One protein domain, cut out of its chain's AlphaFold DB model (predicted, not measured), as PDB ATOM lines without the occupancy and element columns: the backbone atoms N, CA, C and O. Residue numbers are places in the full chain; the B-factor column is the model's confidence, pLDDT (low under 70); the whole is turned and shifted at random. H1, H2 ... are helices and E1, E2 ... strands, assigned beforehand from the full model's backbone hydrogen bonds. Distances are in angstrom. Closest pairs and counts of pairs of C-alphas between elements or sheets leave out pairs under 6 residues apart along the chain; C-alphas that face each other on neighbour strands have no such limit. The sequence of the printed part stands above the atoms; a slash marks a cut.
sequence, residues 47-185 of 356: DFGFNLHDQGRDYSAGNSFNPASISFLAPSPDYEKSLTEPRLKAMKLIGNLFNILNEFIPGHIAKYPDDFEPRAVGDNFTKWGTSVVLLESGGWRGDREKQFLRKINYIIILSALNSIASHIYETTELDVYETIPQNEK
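What this domain is: This is residues 47 to 185 of the 356 residues of the protein "Peptidase M14" of Ignavibacteriaceae bacterium (UniProt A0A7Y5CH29). A four-stranded sheet has two long helices, H1 and H3, over one face, set at a steep angle to each other, and the short helix H2 over the opposite face. The short helices H4 and H5 pack on H1, and the long link before E2 loops out from the sheet. The printed part has 139 residues, with five named helices and four named strands in the order E1 E2 H1 E3 H2 E4 H3 H4 H5; the class is mixed, helices and strands. The sheet runs E1 E4 E2 E3 and is mixed. The whole is compact, with a radius of gyration of the C-alphas of 14.0 A and spans of 40 by 32 by 24 A.

How they stand to each other: In the sheet, E1, residues 48 to 54, is parallel to E4, residues 131 to 137, with N 51 and O 133 2.9 A apart. E4 is antiparallel to E2, residues 70 to 73, with N 71 and O 136 at 2.9 A. E2 is parallel to E3, residues 109 to 111, with N 110 and O 70 at 2.9 A. H1, residues 85 to 101, lies over E2 at a height of 7.0 A over the sheet. E2, H1 and E3 form a strand-helix-strand unit, two parallel neighbour strands with a helix between, and its crossover is right-handed. H3, residues 147 to 165, lies on the same face, over E4 at a height of 9.8 A. H2, residues 121 to 127, lies over E4 on the opposite face at 8.5 A, which gives three layers, helices on both faces of a sheet. H1 is the hub. With its residues 156 to 164 alone H3 touches H1, at a steep tilt of 52 degrees, opposite ways; the closest C-alphas, of Leu 97 and Ala 160, are 6.7 A apart. H1 touches H5, residues 174 to 179, where the C-alphas of Gly 95 and Tyr 177 come closest at 4.5 A. H1 touches H4, residues 168 to 171, with its residues 89 to 96 alone, closest at Leu 93 and Tyr 169, 4.9 A between C-alphas. In H1, H2 and H3 every O i to N i+4 pair is within hydrogen-bond range; in H5 1 of 2 is, and H4 is too short for such a pair.

Where its parts are: E1 begins at C-alpha 48, (11.124, 10.616, 44.721), and is 19.9 A long; E4 is 19.7 A. H1 is 24.2 A long and H3 27.5 A. H5 ends at C-alpha 179, (12.441, -4.713, 28.541).

The domain as a whole: The two C-alphas farthest apart, of Glu 80 and Gly 142, are 40.1 A apart. The links E1 to E2 and E2 to H1 are long. The printed part has no cut, and no printed residue is under 70 in pLDDT.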
ATOM      1  N   ASP A  47      13.282  12.872  47.562       97.88
ATOM      2  CA  ASP A  47      14.065  11.803  46.924       97.88
ATOM      3  C   ASP A  47      13.341  11.199  45.709       97.88
ATOM      4  O   ASP A  47      13.982  10.815  44.726       97.88
ATOM      5  N   PHE A  48      12.004  11.148  45.765       98.44
ATOM      6  CA  PHE A  48      11.124  10.616  44.721       98.44
ATOM      7  C   PHE A  48       9.962  11.565  44.414       98.44
ATOM      8  O   PHE A  48       9.389  12.177  45.318       98.44
ATOM      9  N   GLY A  49       9.574  11.645  43.141       97.38
ATOM     10  CA  GLY A  49       8.419  12.417  42.679       97.38
ATOM     11  C   GLY A  49       7.545  11.604  41.729       97.38
ATOM     12  O   GLY A  49       8.058  10.986  40.805       97.38
ATOM     13  N   PHE A  50       6.228  11.627  41.931       97.62
ATOM     14  CA  PHE A  50       5.265  10.981  41.035       97.62
ATOM     15  C   PHE A  50       4.573  12.040  40.185       97.62
ATOM     16  O   PHE A  50       3.921  12.938  40.723       97.62
ATOM     17  N   ASN A  51       4.738  11.942  38.869       96.44
ATOM     18  CA  ASN A  51       4.169  12.867  37.897       96.44
ATOM     19  C   ASN A  51       3.067  12.134  37.122       96.44
ATOM     20  O   ASN A  51       3.367  11.377  36.204       96.44
ATOM     21  N   LEU A  52       1.819  12.292  37.563       96.06
ATOM     22  CA  LEU A  52       0.672  11.521  37.074       96.06
ATOM     23  C   LEU A  52      -0.066  12.298  35.980       96.06
ATOM     24  O   LEU A  52      -0.411  13.461  36.188       96.06
ATOM     25  N   HIS A  53      -0.320  11.639  34.855       96.00
ATOM     26  CA  HIS A  53      -0.940  12.189  33.652       96.00
ATOM     27  C   HIS A  53      -1.893  11.168  33.012       96.00
ATOM     28  O   HIS A  53      -1.969  10.000  33.414       96.00
ATOM     29  N   ASP A  54      -2.623  11.638  32.008       94.81
ATOM     30  CA  ASP A  54      -3.458  10.841  31.122       94.81
ATOM     31  C   ASP A  54      -2.940  10.954  29.685       94.81
ATOM     32  O   ASP A  54      -2.579  12.040  29.224       94.81
ATOM     33  N   GLN A  55      -3.036   9.847  28.952       95.38
ATOM     34  CA  GLN A  55      -2.782   9.783  27.516       95.38
ATOM     35  C   GLN A  55      -4.035   9.326  26.758       95.38
ATOM     36  O   GLN A  55      -5.042   8.918  27.351       95.38
ATOM     37  N   GLY A  56      -3.957   9.399  25.429       94.31
ATOM     38  CA  GLY A  56      -5.001   8.916  24.531       94.31
ATOM     39  C   GLY A  56      -5.204   7.400  24.604       94.31
ATOM     40  O   GLY A  56      -4.400   6.651  25.167       94.31
ATOM     41  N   ARG A  57      -6.317   6.935  24.037       94.62
ATOM     42  CA  ARG A  57      -6.663   5.505  23.958       94.62
ATOM     43  C   ARG A  57      -6.027   4.812  22.747       94.62
ATOM     44  O   ARG A  57      -6.071   3.589  22.674       94.62
ATOM     45  N   ASP A  58      -5.425   5.586  21.849       95.00
ATOM     46  CA  ASP A  58      -4.796   5.205  20.578       95.00
ATOM     47  C   ASP A  58      -3.405   4.559  20.735       95.00
ATOM     48  O   ASP A  58      -2.794   4.114  19.760       95.00
ATOM     49  N   TYR A  59      -2.910   4.454  21.970       96.88
ATOM     50  CA  TYR A  59      -1.607   3.877  22.275       96.88
ATOM     51  C   TYR A  59      -1.653   2.377  22.592       96.88
ATOM     52  O   TYR A  59      -2.604   1.857  23.176       96.88
ATOM     53  N   SER A  60      -0.561   1.693  22.267       96.88
ATOM     54  CA  SER A  60      -0.324   0.260  22.418       96.88
ATOM     55  C   SER A  60       1.023  -0.017  23.084       96.88
ATOM     56  O   SER A  60       1.977   0.754  22.952       96.88
ATOM     57  N   ALA A  61       1.098  -1.125  23.822       96.69
ATOM     58  CA  ALA A  61       2.327  -1.585  24.454       96.69
ATOM     59  C   ALA A  61       3.221  -2.286  23.421       96.69
ATOM     60  O   ALA A  61       3.159  -3.506  23.223       96.69
ATOM     61  N   GLY A  62       4.046  -1.497  22.735       94.25
ATOM     62  CA  GLY A  62       4.843  -1.915  21.590       94.25
ATOM     63  C   GLY A  62       3.976  -2.539  20.500       94.25
ATOM     64  O   GLY A  62       2.791  -2.251  20.364       94.25
ATOM     65  N   ASN A  63       4.540  -3.504  19.782       89.56
ATOM     66  CA  ASN A  63       3.829  -4.220  18.718       89.56
ATOM     67  C   ASN A  63       2.965  -5.382  19.246       89.56
ATOM     68  O   ASN A  63       2.594  -6.266  18.478       89.56
ATOM     69  N   SER A  64       2.685  -5.442  20.557       84.00
ATOM     70  CA  SER A  64       1.782  -6.461  21.120       84.00
ATOM     71  C   SER A  64       0.326  -6.232  20.715       84.00
ATOM     72  O   SER A  64      -0.492  -7.145  20.816       84.00
ATOM     73  N   PHE A  65       0.023  -5.010  20.261       83.75
ATOM     74  CA  PHE A  65      -1.307  -4.519  19.931       83.75
ATOM     75  C   PHE A  65      -2.332  -4.586  21.071       83.75
ATOM     76  O   PHE A  65      -3.538  -4.517  20.847       83.75
ATOM     77  N   ASN A  66      -1.853  -4.705  22.306       94.88
ATOM     78  CA  ASN A  66      -2.657  -4.440  23.484       94.88
ATOM     79  C   ASN A  66      -2.621  -2.937  23.784       94.88
ATOM     80  O   ASN A  66      -1.541  -2.345  23.692       94.88
ATOM     81  N   PRO A  67      -3.741  -2.327  24.212       96.38
ATOM     82  CA  PRO A  67      -3.758  -0.960  24.715       96.38
ATOM     83  C   PRO A  67      -2.651  -0.696  25.737       96.38
ATOM     84  O   PRO A  67      -2.517  -1.451  26.705       96.38
ATOM     85  N   ALA A  68      -1.902   0.393  25.564       97.50
ATOM     86  CA  ALA A  68      -0.984   0.897  26.580       97.50
ATOM     87  C   ALA A  68      -1.794   1.560  27.697       97.50
ATOM     88  O   ALA A  68      -2.007   2.770  27.737       97.50
ATOM     89  N   SER A  69      -2.309   0.738  28.600       97.81
ATOM     90  CA  SER A  69      -3.141   1.190  29.708       97.81
ATOM     91  C   SER A  69      -2.352   1.996  30.727       97.81
ATOM     92  O   SER A  69      -2.889   2.934  31.313       97.81
ATOM     93  N   ILE A  70      -1.083   1.641  30.915       98.31
ATOM     94  CA  ILE A  70      -0.140   2.339  31.777       98.31
ATOM     95  C   ILE A  70       1.164   2.529  31.010       98.31
ATOM     96  O   ILE A  70       1.791   1.547  30.622       98.31
ATOM     97  N   SER A  71       1.606   3.772  30.848       98.31
ATOM     98  CA  SER A  71       2.919   4.065  30.273       98.31
ATOM     99  C   SER A  71       3.791   4.795  31.285       98.31
ATOM    100  O   SER A  71       3.394   5.813  31.849       98.31
ATOM    101  N   PHE A  72       4.985   4.264  31.531       98.56
ATOM    102  CA  PHE A  72       5.953   4.848  32.452       98.56
ATOM    103  C   PHE A  72       7.007   5.687  31.732       98.56
ATOM    104  O   PHE A  72       7.291   5.494  30.553       98.56
ATOM    105  N   LEU A  73       7.658   6.578  32.472       98.06
ATOM    106  CA  LEU A  73       8.905   7.203  32.046       98.06
ATOM    107  C   LEU A  73       9.745   7.581  33.268       98.06
ATOM    108  O   LEU A  73       9.235   8.172  34.220       98.06
ATOM    109  N   ALA A  74      11.039   7.267  33.214       98.31
ATOM    110  CA  ALA A  74      12.064   7.922  34.022       98.31
ATOM    111  C   ALA A  74      12.638   9.101  33.207       98.31
ATOM    112  O   ALA A  74      13.444   8.856  32.299       98.31
ATOM    113  N   PRO A  75      12.225  10.358  33.477       97.62
ATOM    114  CA  PRO A  75      12.561  11.496  32.625       97.62
ATOM    115  C   PRO A  75      14.069  11.702  32.480       97.62
ATOM    116  O   PRO A  75      14.838  11.507  33.423       97.62
ATOM    117  N   SER A  76      14.493  12.123  31.293       96.50
ATOM    118  CA  SER A  76      15.889  12.471  31.032       96.50
ATOM    119  C   SER A  76      16.217  13.848  31.631       96.50
ATOM    120  O   SER A  76      15.392  14.756  31.557       96.50
ATOM    121  N   PRO A  77      17.402  14.057  32.231       96.62
ATOM    122  CA  PRO A  77      17.794  15.366  32.766       96.62
ATOM    123  C   PRO A  77      18.420  16.299  31.711       96.62
ATOM    124  O   PRO A  77      18.627  17.486  31.992       96.62
ATOM    125  N   ASP A  78      18.775  15.767  30.538       97.69
ATOM    126  CA  ASP A  78      19.466  16.456  29.449       97.69
ATOM    127  C   ASP A  78      19.291  15.737  28.093       97.69
ATOM    128  O   ASP A  78      18.778  14.621  28.022       97.69
ATOM    129  N   TYR A  79      19.733  16.391  27.010       97.12
ATOM    130  CA  TYR A  79      19.659  15.872  25.637       97.12
ATOM    131  C   TYR A  79      20.494  14.608  25.397       97.12
ATOM    132  O   TYR A  79      20.149  13.823  24.518       97.12
ATOM    133  N   GLU A  80      21.556  14.398  26.178       97.25
ATOM    134  CA  GLU A  80      22.407  13.204  26.089       97.25
ATOM    135  C   GLU A  80      21.777  11.992  26.785       97.25
ATOM    136  O   GLU A  80      22.335  10.896  26.750       97.25
ATOM    137  N   LYS A  81      20.608  12.180  27.420       96.19
ATOM    138  CA  LYS A  81      19.893  11.147  28.169       96.19
ATOM    139  C   LYS A  81      20.813  10.550  29.238       96.19
ATOM    140  O   LYS A  81      20.881   9.332  29.408       96.19
ATOM    141  N   SER A  82      21.505  11.410  29.992       97.12
ATOM    142  CA  SER A  82      22.435  10.983  31.041       97.12
ATOM    143  C   SER A  82      21.761  10.067  32.069       97.12
ATOM    144  O   SER A  82      20.669  10.356  32.572       97.12
ATOM    145  N   LEU A  83      22.438   8.974  32.430       97.12
ATOM    146  CA  LEU A  83      22.029   8.074  33.509       97.12
ATOM    147  C   LEU A  83      22.560   8.596  34.851       97.12
ATOM    148  O   LEU A  83      23.572   8.134  35.373       97.12
ATOM    149  N   THR A  84      21.901   9.619  35.384       97.94
ATOM    150  CA  THR A  84      22.215  10.166  36.711       97.94
ATOM    151  C   THR A  84      21.683   9.254  37.819       97.94
ATOM    152  O   THR A  84      20.754   8.479  37.600       97.94
ATOM    153  N   GLU A  85      22.219   9.378  39.036       98.06
ATOM    154  CA  GLU A  85      21.737   8.619  40.204       98.06
ATOM    155  C   GLU A  85      20.210   8.719  40.426       98.06
ATOM    156  O   GLU A  85      19.568   7.676  40.576       98.06
ATOM    157  N   PRO A  86      19.568   9.910  40.381       98.19
ATOM    158  CA  PRO A  86      18.109  10.003  40.497       98.19
ATOM    159  C   PRO A  86      17.365   9.262  39.379       98.19
ATOM    160  O   PRO A  86      16.367   8.586  39.628       98.19
ATOM    161  N   ARG A  87      17.862   9.348  38.140       98.25
ATOM    162  CA  ARG A  87      17.237   8.671  37.002       98.25
ATOM    163  C   ARG A  87      17.366   7.154  37.118       98.25
ATOM    164  O   ARG A  87      16.380   6.450  36.923       98.25
ATOM    165  N   LEU A  88      18.538   6.659  37.513       98.56
ATOM    166  CA  LEU A  88      18.780   5.239  37.763       98.56
ATOM    167  C   LEU A  88      17.817   4.683  38.823       98.56
ATOM    168  O   LEU A  88      17.213   3.629  38.617       98.56
ATOM    169  N   LYS A  89      17.619   5.404  39.934       98.69
ATOM    170  CA  LYS A  89      16.653   5.020  40.976       98.69
ATOM    171  C   LYS A  89      15.219   4.971  40.449       98.69
ATOM    172  O   LYS A  89      14.502   4.017  40.744       98.69
ATOM    173  N   ALA A  90      14.812   5.960  39.650       98.75
ATOM    174  CA  ALA A  90      13.492   5.976  39.025       98.75
ATOM    175  C   ALA A  90      13.294   4.795  38.062       98.75
ATOM    176  O   ALA A  90      12.270   4.119  38.143       98.75
ATOM    177  N   MET A  91      14.280   4.491  37.211       98.75
ATOM    178  CA  MET A  91      14.235   3.345  36.291       98.75
ATOM    179  C   MET A  91      14.102   2.023  37.051       98.75
ATOM    180  O   MET A  91      13.251   1.205  36.713       98.75
ATOM    181  N   LYS A  92      14.879   1.835  38.124       98.81
ATOM    182  CA  LYS A  92      14.780   0.649  38.985       98.81
ATOM    183  C   LYS A  92      13.415   0.518  39.663       98.81
ATOM    184  O   LYS A  92      12.842  -0.570  39.683       98.81
ATOM    185  N   LEU A  93      12.870   1.620  40.182       98.88
ATOM    186  CA  LEU A  93      11.524   1.636  40.760       98.88
ATOM    187  C   LEU A  93      10.459   1.297  39.714       98.88
ATOM    188  O   LEU A  93       9.591   0.474  39.984       98.88
ATOM    189  N   ILE A  94      10.549   1.862  38.511       98.81
ATOM    190  CA  ILE A  94       9.645   1.530  37.406       98.81
ATOM    191  C   ILE A  94       9.776   0.055  37.017       98.81
ATOM    192  O   ILE A  94       8.757  -0.604  36.854       98.81
ATOM    193  N   GLY A  95      10.990  -0.496  36.931       98.69
ATOM    194  CA  GLY A  95      11.194  -1.924  36.673       98.69
ATOM    195  C   GLY A  95      10.542  -2.807  37.744       98.69
ATOM    196  O   GLY A  95       9.903  -3.810  37.432       98.69
ATOM    197  N   ASN A  96      10.624  -2.404  39.015       98.69
ATOM    198  CA  ASN A  96       9.963  -3.115  40.105       98.69
ATOM    199  C   ASN A  96       8.433  -3.064  39.967       98.69
ATOM    200  O   ASN A  96       7.764  -4.088  40.100       98.69
ATOM    201  N   LEU A  97       7.891  -1.884  39.657       98.75
ATOM    202  CA  LEU A  97       6.462  -1.682  39.425       98.75
ATOM    203  C   LEU A  97       5.965  -2.447  38.200       98.75
ATOM    204  O   LEU A  97       4.880  -3.013  38.253       98.75
ATOM    205  N   PHE A  98       6.753  -2.505  37.127       98.62
ATOM    206  CA  PHE A  98       6.440  -3.276  35.929       98.62
ATOM    207  C   PHE A  98       6.225  -4.754  36.263       98.62
ATOM    208  O   PHE A  98       5.190  -5.306  35.900       98.62
ATOM    209  N   ASN A  99       7.131  -5.364  37.035       97.88
ATOM    210  CA  ASN A  99       6.984  -6.758  37.466       97.88
ATOM    211  C   ASN A  99       5.688  -6.990  38.258       97.88
ATOM    212  O   ASN A  99       4.978  -7.952  37.985       97.88
ATOM    213  N   ILE A 100       5.360  -6.092  39.194       97.81
ATOM    214  CA  ILE A 100       4.135  -6.181  40.006       97.81
ATOM    215  C   ILE A 100       2.890  -6.020  39.129       97.81
ATOM    216  O   ILE A 100       1.954  -6.809  39.207       97.81
ATOM    217  N   LEU A 101       2.857  -4.992  38.280       97.94
ATOM    218  CA  LEU A 101       1.698  -4.691  37.442       97.94
ATOM    219  C   LEU A 101       1.440  -5.739  36.371       97.94
ATOM    220  O   LEU A 101       0.290  -5.906  35.966       97.94
ATOM    221  N   ASN A 102       2.469  -6.459  35.929       96.31
ATOM    222  CA  ASN A 102       2.313  -7.528  34.954       96.31
ATOM    223  C   ASN A 102       1.437  -8.682  35.491       96.31
ATOM    224  O   ASN A 102       0.898  -9.448  34.700       96.31
ATOM    225  N   GLU A 103       1.219  -8.780  36.810       96.38
ATOM    226  CA  GLU A 103       0.237  -9.701  37.408       96.38
ATOM    227  C   GLU A 103      -1.221  -9.233  37.231       96.38
ATOM    228  O   GLU A 103      -2.142 -10.048  37.259       96.38
ATOM    229  N   PHE A 104      -1.448  -7.928  37.037       96.75
ATOM    230  CA  PHE A 104      -2.782  -7.321  36.956       96.75
ATOM    231  C   PHE A 104      -3.190  -6.959  35.526       96.75
ATOM    232  O   PHE A 104      -4.353  -7.120  35.159       96.75
ATOM    233  N   ILE A 105      -2.249  -6.443  34.733       97.38
ATOM    234  CA  ILE A 105      -2.466  -5.945  33.368       97.38
ATOM    235  C   ILE A 105      -1.349  -6.426  32.415       97.38
ATOM    236  O   ILE A 105      -0.644  -5.609  31.814       97.38
ATOM    237  N   PRO A 106      -1.142  -7.753  32.283       96.62
ATOM    238  CA  PRO A 106      -0.049  -8.309  31.489       96.62
ATOM    239  C   PRO A 106      -0.104  -7.837  30.037       96.62
ATOM    240  O   PRO A 106      -1.130  -7.960  29.375       96.62
ATOM    241  N   GLY A 107       1.015  -7.317  29.533       96.88
ATOM    242  CA  GLY A 107       1.113  -6.841  28.151       96.88
ATOM    243  C   GLY A 107       0.434  -5.497  27.868       96.88
ATOM    244  O   GLY A 107       0.384  -5.122  26.706       96.88
ATOM    245  N   HIS A 108      -0.049  -4.769  28.880       98.06
ATOM    246  CA  HIS A 108      -0.671  -3.438  28.740       98.06
ATOM    247  C   HIS A 108       0.168  -2.304  29.354       98.06
ATOM    248  O   HIS A 108      -0.337  -1.208  29.618       98.06
ATOM    249  N   ILE A 109       1.444  -2.577  29.629       98.44
ATOM    250  CA  ILE A 109       2.374  -1.624  30.229       98.44
ATOM    251  C   ILE A 109       3.413  -1.245  29.185       98.44
ATOM    252  O   ILE A 109       4.030  -2.133  28.599       98.44
ATOM    253  N   ALA A 110       3.626   0.050  28.985       98.19
ATOM    254  CA  ALA A 110       4.611   0.583  28.054       98.19
ATOM    255  C   ALA A 110       5.552   1.590  28.734       98.19
ATOM    256  O   ALA A 110       5.393   1.929  29.912       98.19
ATOM    257  N   LYS A 111       6.535   2.092  27.986       97.12
ATOM    258  CA  LYS A 111       7.336   3.262  28.348       97.12
ATOM    259  C   LYS A 111       7.287   4.324  27.258       97.12
ATOM    260  O   LYS A 111       7.289   3.999  26.076       97.12
ATOM    261  N   TYR A 112       7.221   5.590  27.655       94.62
ATOM    262  CA  TYR A 112       7.311   6.707  26.717       94.62
ATOM    263  C   TYR A 112       8.747   6.887  26.204       94.62
ATOM    264  O   TYR A 112       9.695   6.594  26.942       94.62
ATOM    265  N   PRO A 113       8.919   7.448  24.993       91.62
ATOM    266  CA  PRO A 113      10.199   7.992  24.566       91.62
ATOM    267  C   PRO A 113      10.742   8.980  25.602       91.62
ATOM    268  O   PRO A 113      10.018   9.828  26.124       91.62
ATOM    269  N   ASP A 114      12.030   8.873  25.897       88.94
ATOM    270  CA  ASP A 114      12.723   9.625  26.942       88.94
ATOM    271  C   ASP A 114      13.400  10.896  26.409       88.94
ATOM    272  O   ASP A 114      14.463  11.308  26.888       88.94
ATOM    273  N   ASP A 115      12.807  11.507  25.384       94.38
ATOM    274  CA  ASP A 115      13.312  12.740  24.794       94.38
ATOM    275  C   ASP A 115      13.219  13.897  25.789       94.38
ATOM    276  O   ASP A 115      12.186  14.133  26.413       94.38
ATOM    277  N   PHE A 116      14.322  14.630  25.924       95.75
ATOM    278  CA  PHE A 116      14.429  15.717  26.885       95.75
ATOM    279  C   PHE A 116      13.612  16.941  26.455       95.75
ATOM    280  O   PHE A 116      13.878  17.555  25.417       95.75
ATOM    281  N   GLU A 117      12.670  17.357  27.301       96.19
ATOM    282  CA  GLU A 117      11.944  18.620  27.175       96.19
ATOM    283  C   GLU A 117      12.406  19.578  28.288       96.19
ATOM    284  O   GLU A 117      11.971  19.469  29.438       96.19
ATOM    285  N   PRO A 118      13.241  20.590  27.977       96.44
ATOM    286  CA  PRO A 118      13.865  21.456  28.982       96.44
ATOM    287  C   PRO A 118      12.875  22.287  29.806       96.44
ATOM    288  O   PRO A 118      13.272  22.922  30.786       96.44
ATOM    289  N   ARG A 119      11.599  22.333  29.414       97.38
ATOM    290  CA  ARG A 119      10.530  23.056  30.116       97.38
ATOM    291  C   ARG A 119       9.596  22.142  30.914       97.38
ATOM    292  O   ARG A 119       8.743  22.667  31.628       97.38
ATOM    293  N   ALA A 120       9.724  20.823  30.783       97.25
ATOM    294  CA  ALA A 120       8.873  19.861  31.468       97.25
ATOM    295  C   ALA A 120       9.246  19.739  32.945       97.25
ATOM    296  O   ALA A 120      10.412  19.866  33.334       97.25
ATOM    297  N   VAL A 121       8.234  19.500  33.781       97.12
ATOM    298  CA  VAL A 121       8.402  19.365  35.232       97.12
ATOM    299  C   VAL A 121       9.249  18.138  35.561       97.12
ATOM    300  O   VAL A 121      10.181  18.250  36.353       97.12
ATOM    301  N   GLY A 122       8.954  16.989  34.941       97.19
ATOM    302  CA  GLY A 122       9.638  15.724  35.226       97.19
ATOM    303  C   GLY A 122      11.139  15.781  34.949       97.19
ATOM    304  O   GLY A 122      11.946  15.435  35.814       97.19
ATOM    305  N   ASP A 123      11.513  16.293  33.782       97.75
ATOM    306  CA  ASP A 123      12.894  16.473  33.338       97.75
ATOM    307  C   ASP A 123      13.668  17.406  34.277       97.75
ATOM    308  O   ASP A 123      14.765  17.085  34.737       97.75
ATOM    309  N   ASN A 124      13.073  18.548  34.643       98.19
ATOM    310  CA  ASN A 124      13.716  19.506  35.542       98.19
ATOM    311  C   ASN A 124      13.835  18.989  36.973       98.19
ATOM    312  O   ASN A 124      14.870  19.189  37.601       98.19
ATOM    313  N   PHE A 125      12.827  18.294  37.492       98.12
ATOM    314  CA  PHE A 125      12.898  17.708  38.831       98.12
ATOM    315  C   PHE A 125      13.960  16.605  38.885       98.12
ATOM    316  O   PHE A 125      14.724  16.542  39.849       98.12
ATOM    317  N   THR A 126      14.089  15.815  37.813       98.19
ATOM    318  CA  THR A 126      15.174  14.834  37.668       98.19
ATOM    319  C   THR A 126      16.537  15.512  37.633       98.19
ATOM    320  O   THR A 126      17.439  15.152  38.391       98.19
ATOM    321  N   LYS A 127      16.673  16.569  36.827       97.56
ATOM    322  CA  LYS A 127      17.877  17.406  36.769       97.56
ATOM    323  C   LYS A 127      18.233  18.042  38.118       97.56
ATOM    324  O   LYS A 127      19.409  18.257  38.398       97.56
ATOM    325  N   TRP A 128      17.244  18.341  38.956       97.81
ATOM    326  CA  TRP A 128      17.430  18.923  40.290       97.81
ATOM    327  C   TRP A 128      17.627  17.893  41.406       97.81
ATOM    328  O   TRP A 128      17.764  18.288  42.563       97.81
ATOM    329  N   GLY A 129      17.711  16.601  41.077       97.81
ATOM    330  CA  GLY A 129      18.120  15.560  42.019       97.81
ATOM    331  C   GLY A 129      17.012  14.621  42.494       97.81
ATOM    332  O   GLY A 129      17.290  13.764  43.328       97.81
ATOM    333  N   THR A 130      15.784  14.741  41.985       98.50
ATOM    334  CA  THR A 130      14.655  13.891  42.392       98.50
ATOM    335  C   THR A 130      14.467  12.717  41.439       98.50
ATOM    336  O   THR A 130      14.484  12.877  40.225       98.50
ATOM    337  N   SER A 131      14.220  11.527  41.974       98.69
ATOM    338  CA  SER A 131      13.916  10.339  41.174       98.69
ATOM    339  C   SER A 131      12.453  10.402  40.718       98.69
ATOM    340  O   SER A 131      11.542  10.085  41.489       98.69
ATOM    341  N   VAL A 132      12.198  10.887  39.501       98.56
ATOM    342  CA  VAL A 132      10.829  11.083  39.001       98.56
ATOM    343  C   VAL A 132      10.304   9.828  38.310       98.56
ATOM    344  O   VAL A 132      10.902   9.345  37.354       98.56
ATOM    345  N   VAL A 133       9.141   9.353  38.754       98.50
ATOM    346  CA  VAL A 133       8.318   8.371  38.041       98.50
ATOM    347  C   VAL A 133       7.178   9.123  37.368       98.50
ATOM    348  O   VAL A 133       6.267   9.615  38.039       98.50
ATOM    349  N   LEU A 134       7.243   9.240  36.044       98.25
ATOM    350  CA  LEU A 134       6.131   9.728  35.241       98.25
ATOM    351  C   LEU A 134       5.231   8.549  34.868       98.25
ATOM    352  O   LEU A 134       5.724   7.481  34.499       98.25
ATOM    353  N   LEU A 135       3.926   8.748  35.017       97.38
ATOM    354  CA  LEU A 135       2.891   7.752  34.782       97.38
ATOM    355  C   LEU A 135       1.790   8.356  33.914       97.38
ATOM    356  O   LEU A 135       1.228   9.381  34.282       97.38
ATOM    357  N   GLU A 136       1.456   7.680  32.825       97.56
ATOM    358  CA  GLU A 136       0.436   8.086  31.858       97.56
ATOM    359  C   GLU A 136      -0.638   7.000  31.770       97.56
ATOM    360  O   GLU A 136      -0.342   5.844  31.446       97.56
ATOM    361  N   SER A 137      -1.890   7.350  32.064       97.62
ATOM    362  CA  SER A 137      -3.017   6.409  32.003       97.62
ATOM    363  C   SER A 137      -3.712   6.481  30.644       97.62
ATOM    364  O   SER A 137      -4.274   7.515  30.278       97.62
ATOM    365  N   GLY A 138      -3.648   5.387  29.882       96.69
ATOM    366  CA  GLY A 138      -4.217   5.288  28.536       96.69
ATOM    367  C   GLY A 138      -5.620   4.699  28.526       96.69
ATOM    368  O   GLY A 138      -6.481   5.092  29.314       96.69
ATOM    369  N   GLY A 139      -5.868   3.760  27.615       95.31
ATOM    370  CA  GLY A 139      -7.166   3.105  27.476       95.31
ATOM    371  C   GLY A 139      -7.205   1.674  28.009       95.31
ATOM    372  O   GLY A 139      -6.193   0.981  28.115       95.31
ATOM    373  N   TRP A 140      -8.416   1.225  28.331       96.50
ATOM    374  CA  TRP A 140      -8.753  -0.171  28.602       96.50
ATOM    375  C   TRP A 140     -10.123  -0.485  27.990       96.50
ATOM    376  O   TRP A 140     -11.005   0.386  27.907       96.50
ATOM    377  N   ARG A 141     -10.301  -1.715  27.497       93.38
ATOM    378  CA  ARG A 141     -11.539  -2.123  26.820       93.38
ATOM    379  C   ARG A 141     -12.707  -2.111  27.807       93.38
ATOM    380  O   ARG A 141     -12.625  -2.707  28.876       93.38
ATOM    381  N   GLY A 142     -13.789  -1.421  27.447       91.88
ATOM    382  CA  GLY A 142     -14.972  -1.278  28.303       91.88
ATOM    383  C   GLY A 142     -14.795  -0.361  29.522       91.88
ATOM    384  O   GLY A 142     -15.681  -0.322  30.368       91.88
ATOM    385  N   ASP A 143     -13.688   0.383  29.626       94.69
ATOM    386  CA  ASP A 143     -13.404   1.299  30.742       94.69
ATOM    387  C   ASP A 143     -13.180   2.728  30.226       94.69
ATOM    388  O   ASP A 143     -12.082   3.278  30.314       94.69
ATOM    389  N   ARG A 144     -14.204   3.314  29.590       90.19
ATOM    390  CA  ARG A 144     -14.117   4.666  29.003       90.19
ATOM    391  C   ARG A 144     -13.838   5.728  30.068       90.19
ATOM    392  O   ARG A 144     -12.850   6.440  29.977       90.19
ATOM    393  N   GLU A 145     -14.601   5.674  31.154       90.25
ATOM    394  CA  GLU A 145     -14.486   6.515  32.357       90.25
ATOM    395  C   GLU A 145     -13.267   6.182  33.256       90.25
ATOM    396  O   GLU A 145     -13.151   6.694  34.377       90.25
ATOM    397  N   LYS A 146     -12.373   5.286  32.808       94.19
ATOM    398  CA  LYS A 146     -11.115   4.910  33.480       94.19
ATOM    399  C   LYS A 146     -11.275   4.411  34.931       94.19
ATOM    400  O   LYS A 146     -10.375   4.577  35.758       94.19
ATOM    401  N   GLN A 147     -12.404   3.801  35.298       96.12
ATOM    402  CA  GLN A 147     -12.654   3.312  36.661       96.12
ATOM    403  C   GLN A 147     -11.770   2.117  37.026       96.12
ATOM    404  O   GLN A 147     -11.312   2.010  38.169       96.12
ATOM    405  N   PHE A 148     -11.506   1.217  36.081       97.69
ATOM    406  CA  PHE A 148     -10.528   0.151  36.277       97.69
ATOM    407  C   PHE A 148      -9.110   0.727  36.352       97.69
ATOM    408  O   PHE A 148      -8.384   0.414  37.297       97.69
ATOM    409  N   LEU A 149      -8.741   1.651  35.461       97.25
ATOM    410  CA  LEU A 149      -7.411   2.276  35.501       97.25
ATOM    411  C   LEU A 149      -7.155   3.092  36.775       97.25
ATOM    412  O   LEU A 149      -6.030   3.100  37.272       97.25
ATOM    413  N   ARG A 150      -8.176   3.705  37.384       96.75
ATOM    414  CA  ARG A 150      -8.058   4.330  38.717       96.75
ATOM    415  C   ARG A 150      -7.667   3.318  39.800       96.75
ATOM    416  O   ARG A 150      -6.853   3.637  40.666       96.75
ATOM    417  N   LYS A 151      -8.194   2.088  39.743       97.69
ATOM    418  CA  LYS A 151      -7.784   1.001  40.655       97.69
ATOM    419  C   LYS A 151      -6.331   0.601  40.410       97.69
ATOM    420  O   LYS A 151      -5.592   0.419  41.372       97.69
ATOM    421  N   ILE A 152      -5.908   0.521  39.148       98.25
ATOM    422  CA  ILE A 152      -4.510   0.243  38.798       98.25
ATOM    423  C   ILE A 152      -3.589   1.351  39.322       98.25
ATOM    424  O   ILE A 152      -2.620   1.048  40.007       98.25
ATOM    425  N   ASN A 153      -3.927   2.626  39.123       97.75
ATOM    426  CA  ASN A 153      -3.177   3.758  39.678       97.75
ATOM    427  C   ASN A 153      -3.027   3.676  41.206       97.75
ATOM    428  O   ASN A 153      -1.945   3.923  41.739       97.75
ATOM    429  N   TYR A 154      -4.084   3.278  41.922       97.25
ATOM    430  CA  TYR A 154      -4.006   3.045  43.366       97.25
ATOM    431  C   TYR A 154      -2.991   1.945  43.721       97.25
ATOM    432  O   TYR A 154      -2.161   2.142  44.609       97.25
ATOM    433  N   ILE A 155      -3.018   0.817  43.002       98.00
ATOM    434  CA  ILE A 155      -2.051  -0.279  43.176       98.00
ATOM    435  C   ILE A 155      -0.626   0.209  42.898       98.00
ATOM    436  O   ILE A 155       0.272  -0.107  43.676       98.00
ATOM    437  N   ILE A 156      -0.417   1.011  41.847       98.31
ATOM    438  CA  ILE A 156       0.892   1.582  41.493       98.31
ATOM    439  C   ILE A 156       1.439   2.418  42.640       98.31
ATOM    440  O   ILE A 156       2.546   2.162  43.107       98.31
ATOM    441  N   ILE A 157       0.665   3.396  43.112       97.81
ATOM    442  CA  ILE A 157       1.107   4.315  44.164       97.81
ATOM    443  C   ILE A 157       1.412   3.537  45.448       97.81
ATOM    444  O   ILE A 157       2.466   3.739  46.050       97.81
ATOM    445  N   LEU A 158       0.535   2.611  45.852       98.25
ATOM    446  CA  LEU A 158       0.744   1.807  47.057       98.25
ATOM    447  C   LEU A 158       1.988   0.913  46.943       98.25
ATOM    448  O   LEU A 158       2.801   0.862  47.867       98.25
ATOM    449  N   SER A 159       2.165   0.252  45.798       98.44
ATOM    450  CA  SER A 159       3.321  -0.608  45.526       98.44
ATOM    451  C   SER A 159       4.616   0.195  45.489       98.44
ATOM    452  O   SER A 159       5.621  -0.240  46.048       98.44
ATOM    453  N   ALA A 160       4.589   1.394  44.903       98.56
ATOM    454  CA  ALA A 160       5.746   2.274  44.827       98.56
ATOM    455  C   ALA A 160       6.174   2.746  46.218       98.56
ATOM    456  O   ALA A 160       7.348   2.648  46.564       98.56
ATOM    457  N   LEU A 161       5.221   3.186  47.046       98.44
ATOM    458  CA  LEU A 161       5.492   3.588  48.427       98.44
ATOM    459  C   LEU A 161       6.075   2.432  49.247       98.44
ATOM    460  O   LEU A 161       7.062   2.627  49.956       98.44
ATOM    461  N   ASN A 162       5.507   1.229  49.122       98.62
ATOM    462  CA  ASN A 162       6.038   0.042  49.785       98.62
ATOM    463  C   ASN A 162       7.457  -0.287  49.297       98.62
ATOM    464  O   ASN A 162       8.343  -0.523  50.115       98.62
ATOM    465  N   SER A 163       7.691  -0.270  47.983       98.50
ATOM    466  CA  SER A 163       8.988  -0.586  47.375       98.50
ATOM    467  C   SER A 163      10.080   0.403  47.785       98.50
ATOM    468  O   SER A 163      11.184  -0.012  48.131       98.50
ATOM    469  N   ILE A 164       9.755   1.700  47.842       98.62
ATOM    470  CA  ILE A 164      10.657   2.746  48.345       98.62
ATOM    471  C   ILE A 164      10.966   2.517  49.829       98.62
ATOM    472  O   ILE A 164      12.131   2.457  50.204       98.62
ATOM    473  N   ALA A 165       9.941   2.347  50.673       98.44
ATOM    474  CA  ALA A 165      10.118   2.210  52.123       98.44
ATOM    475  C   ALA A 165      10.880   0.939  52.533       98.44
ATOM    476  O   ALA A 165      11.550   0.918  53.563       98.44
ATOM    477  N   SER A 166      10.768  -0.124  51.736       98.06
ATOM    478  CA  SER A 166      11.453  -1.402  51.954       98.06
ATOM    479  C   SER A 166      12.751  -1.548  51.156       98.06
ATOM    480  O   SER A 166      13.413  -2.576  51.277       98.06
ATOM    481  N   HIS A 167      13.120  -0.544  50.354       97.81
ATOM    482  CA  HIS A 167      14.285  -0.554  49.463       97.81
ATOM    483  C   HIS A 167      14.304  -1.703  48.431       97.81
ATOM    484  O   HIS A 167      15.341  -1.982  47.832       97.81
ATOM    485  N   ILE A 168      13.165  -2.355  48.159       97.44
ATOM    486  CA  ILE A 168      13.077  -3.488  47.215       97.44
ATOM    487  C   ILE A 168      13.452  -3.063  45.789       97.44
ATOM    488  O   ILE A 168      14.060  -3.833  45.046       97.44
ATOM    489  N   TYR A 169      13.133  -1.830  45.389       98.25
ATOM    490  CA  TYR A 169      13.508  -1.337  44.063       98.25
ATOM    491  C   TYR A 169      15.028  -1.372  43.825       98.25
ATOM    492  O   TYR A 169      15.459  -1.558  42.691       98.25
ATOM    493  N   GLU A 170      15.859  -1.250  44.867       98.12
ATOM    494  CA  GLU A 170      17.320  -1.211  44.728       98.12
ATOM    495  C   GLU A 170      17.888  -2.527  44.184       98.12
ATOM    496  O   GLU A 170      18.880  -2.506  43.444       98.12
ATOM    497  N   THR A 171      17.220  -3.645  44.489       97.31
ATOM    498  CA  THR A 171      17.566  -4.992  44.013       97.31
ATOM    499  C   THR A 171      16.971  -5.314  42.645       97.31
ATOM    500  O   THR A 171      17.149  -6.424  42.154       97.31
ATOM    501  N   THR A 172      16.216  -4.394  42.040       97.88
ATOM    502  CA  THR A 172      15.701  -4.585  40.683       97.88
ATOM    503  C   THR A 172      16.807  -4.276  39.681       97.88
ATOM    504  O   THR A 172      17.407  -3.198  39.713       97.88
ATOM    505  N   GLU A 173      17.079  -5.233  38.797       97.75
ATOM    506  CA  GLU A 173      18.046  -5.067  37.716       97.75
ATOM    507  C   GLU A 173      17.580  -3.988  36.735       97.75
ATOM    508  O   GLU A 173      16.397  -3.900  36.401       97.75
ATOM    509  N   LEU A 174      18.521  -3.170  36.258       96.44
ATOM    510  CA  LEU A 174      18.213  -2.061  35.352       96.44
ATOM    511  C   LEU A 174      17.580  -2.548  34.041       96.44
ATOM    512  O   LEU A 174      16.654  -1.916  33.537       96.44
ATOM    513  N   ASP A 175      18.020  -3.705  33.544       97.25
ATOM    514  CA  ASP A 175      17.533  -4.304  32.299       97.25
ATOM    515  C   ASP A 175      16.018  -4.547  32.310       97.25
ATOM    516  O   ASP A 175      15.392  -4.521  31.253       97.25
ATOM    517  N   VAL A 176      15.392  -4.700  33.486       98.19
ATOM    518  CA  VAL A 176      13.929  -4.830  33.590       98.19
ATOM    519  C   VAL A 176      13.233  -3.602  33.000       98.19
ATOM    520  O   VAL A 176      12.299  -3.751  32.217       98.19
ATOM    521  N   TYR A 177      13.717  -2.391  33.300       98.19
ATOM    522  CA  TYR A 177      13.194  -1.162  32.691       98.19
ATOM    523  C   TYR A 177      13.387  -1.160  31.169       98.19
ATOM    524  O   TYR A 177      12.528  -0.689  30.414       98.19
ATOM    525  N   GLU A 178      14.502  -1.715  30.693       96.00
ATOM    526  CA  GLU A 178      14.782  -1.751  29.264       96.00
ATOM    527  C   GLU A 178      13.876  -2.702  28.488       96.00
ATOM    528  O   GLU A 178      13.530  -2.399  27.345       96.00
ATOM    529  N   THR A 179      13.399  -3.767  29.134       96.19
ATOM    530  CA  THR A 179      12.441  -4.713  28.541       96.19
ATOM    531  C   THR A 179      11.012  -4.183  28.416       96.19
ATOM    532  O   THR A 179      10.218  -4.786  27.693       96.19
ATOM    533  N   ILE A 180      10.668  -3.072  29.081       98.06
ATOM    534  CA  ILE A 180       9.334  -2.474  28.957       98.06
ATOM    535  C   ILE A 180       9.146  -2.006  27.502       98.06
ATOM    536  O   ILE A 180       9.994  -1.261  26.995       98.06
ATOM    537  N   PRO A 181       8.069  -2.425  26.812       97.25
ATOM    538  CA  PRO A 181       7.860  -2.075  25.414       97.25
ATOM    539  C   PRO A 181       7.608  -0.572  25.247       97.25
ATOM    540  O   PRO A 181       7.109   0.089  26.155       97.25
ATOM    541  N   GLN A 182       7.948  -0.024  24.081       96.81
ATOM    542  CA  GLN A 182       7.714   1.390  23.775       96.81
ATOM    543  C   GLN A 182       6.223   1.693  23.613       96.81
ATOM    544  O   GLN A 182       5.432   0.822  23.263       96.81
ATOM    545  N   ASN A 183       5.841   2.932  23.889       96.81
ATOM    546  CA  ASN A 183       4.478   3.408  23.735       96.81
ATOM    547  C   ASN A 183       4.209   3.803  22.274       96.81
ATOM    548  O   ASN A 183       4.678   4.848  21.825       96.81
ATOM    549  N   GLU A 184       3.456   2.979  21.545       96.19
ATOM    550  CA  GLU A 184       3.265   3.101  20.090       96.19
ATOM    551  C   GLU A 184       1.811   3.416  19.726       96.19
ATOM    552  O   GLU A 184       0.900   2.964  20.411       96.19
ATOM    553  N   LYS A 185       1.554   4.127  18.625       94.50
ATOM    554  CA  LYS A 185       0.190   4.496  18.188       94.50
ATOM    555  C   LYS A 185      -0.404   3.486  17.200       94.50
ATOM    556  O   LYS A 185      -0.526   3.780  16.013       94.50
TER     557      LYS A 185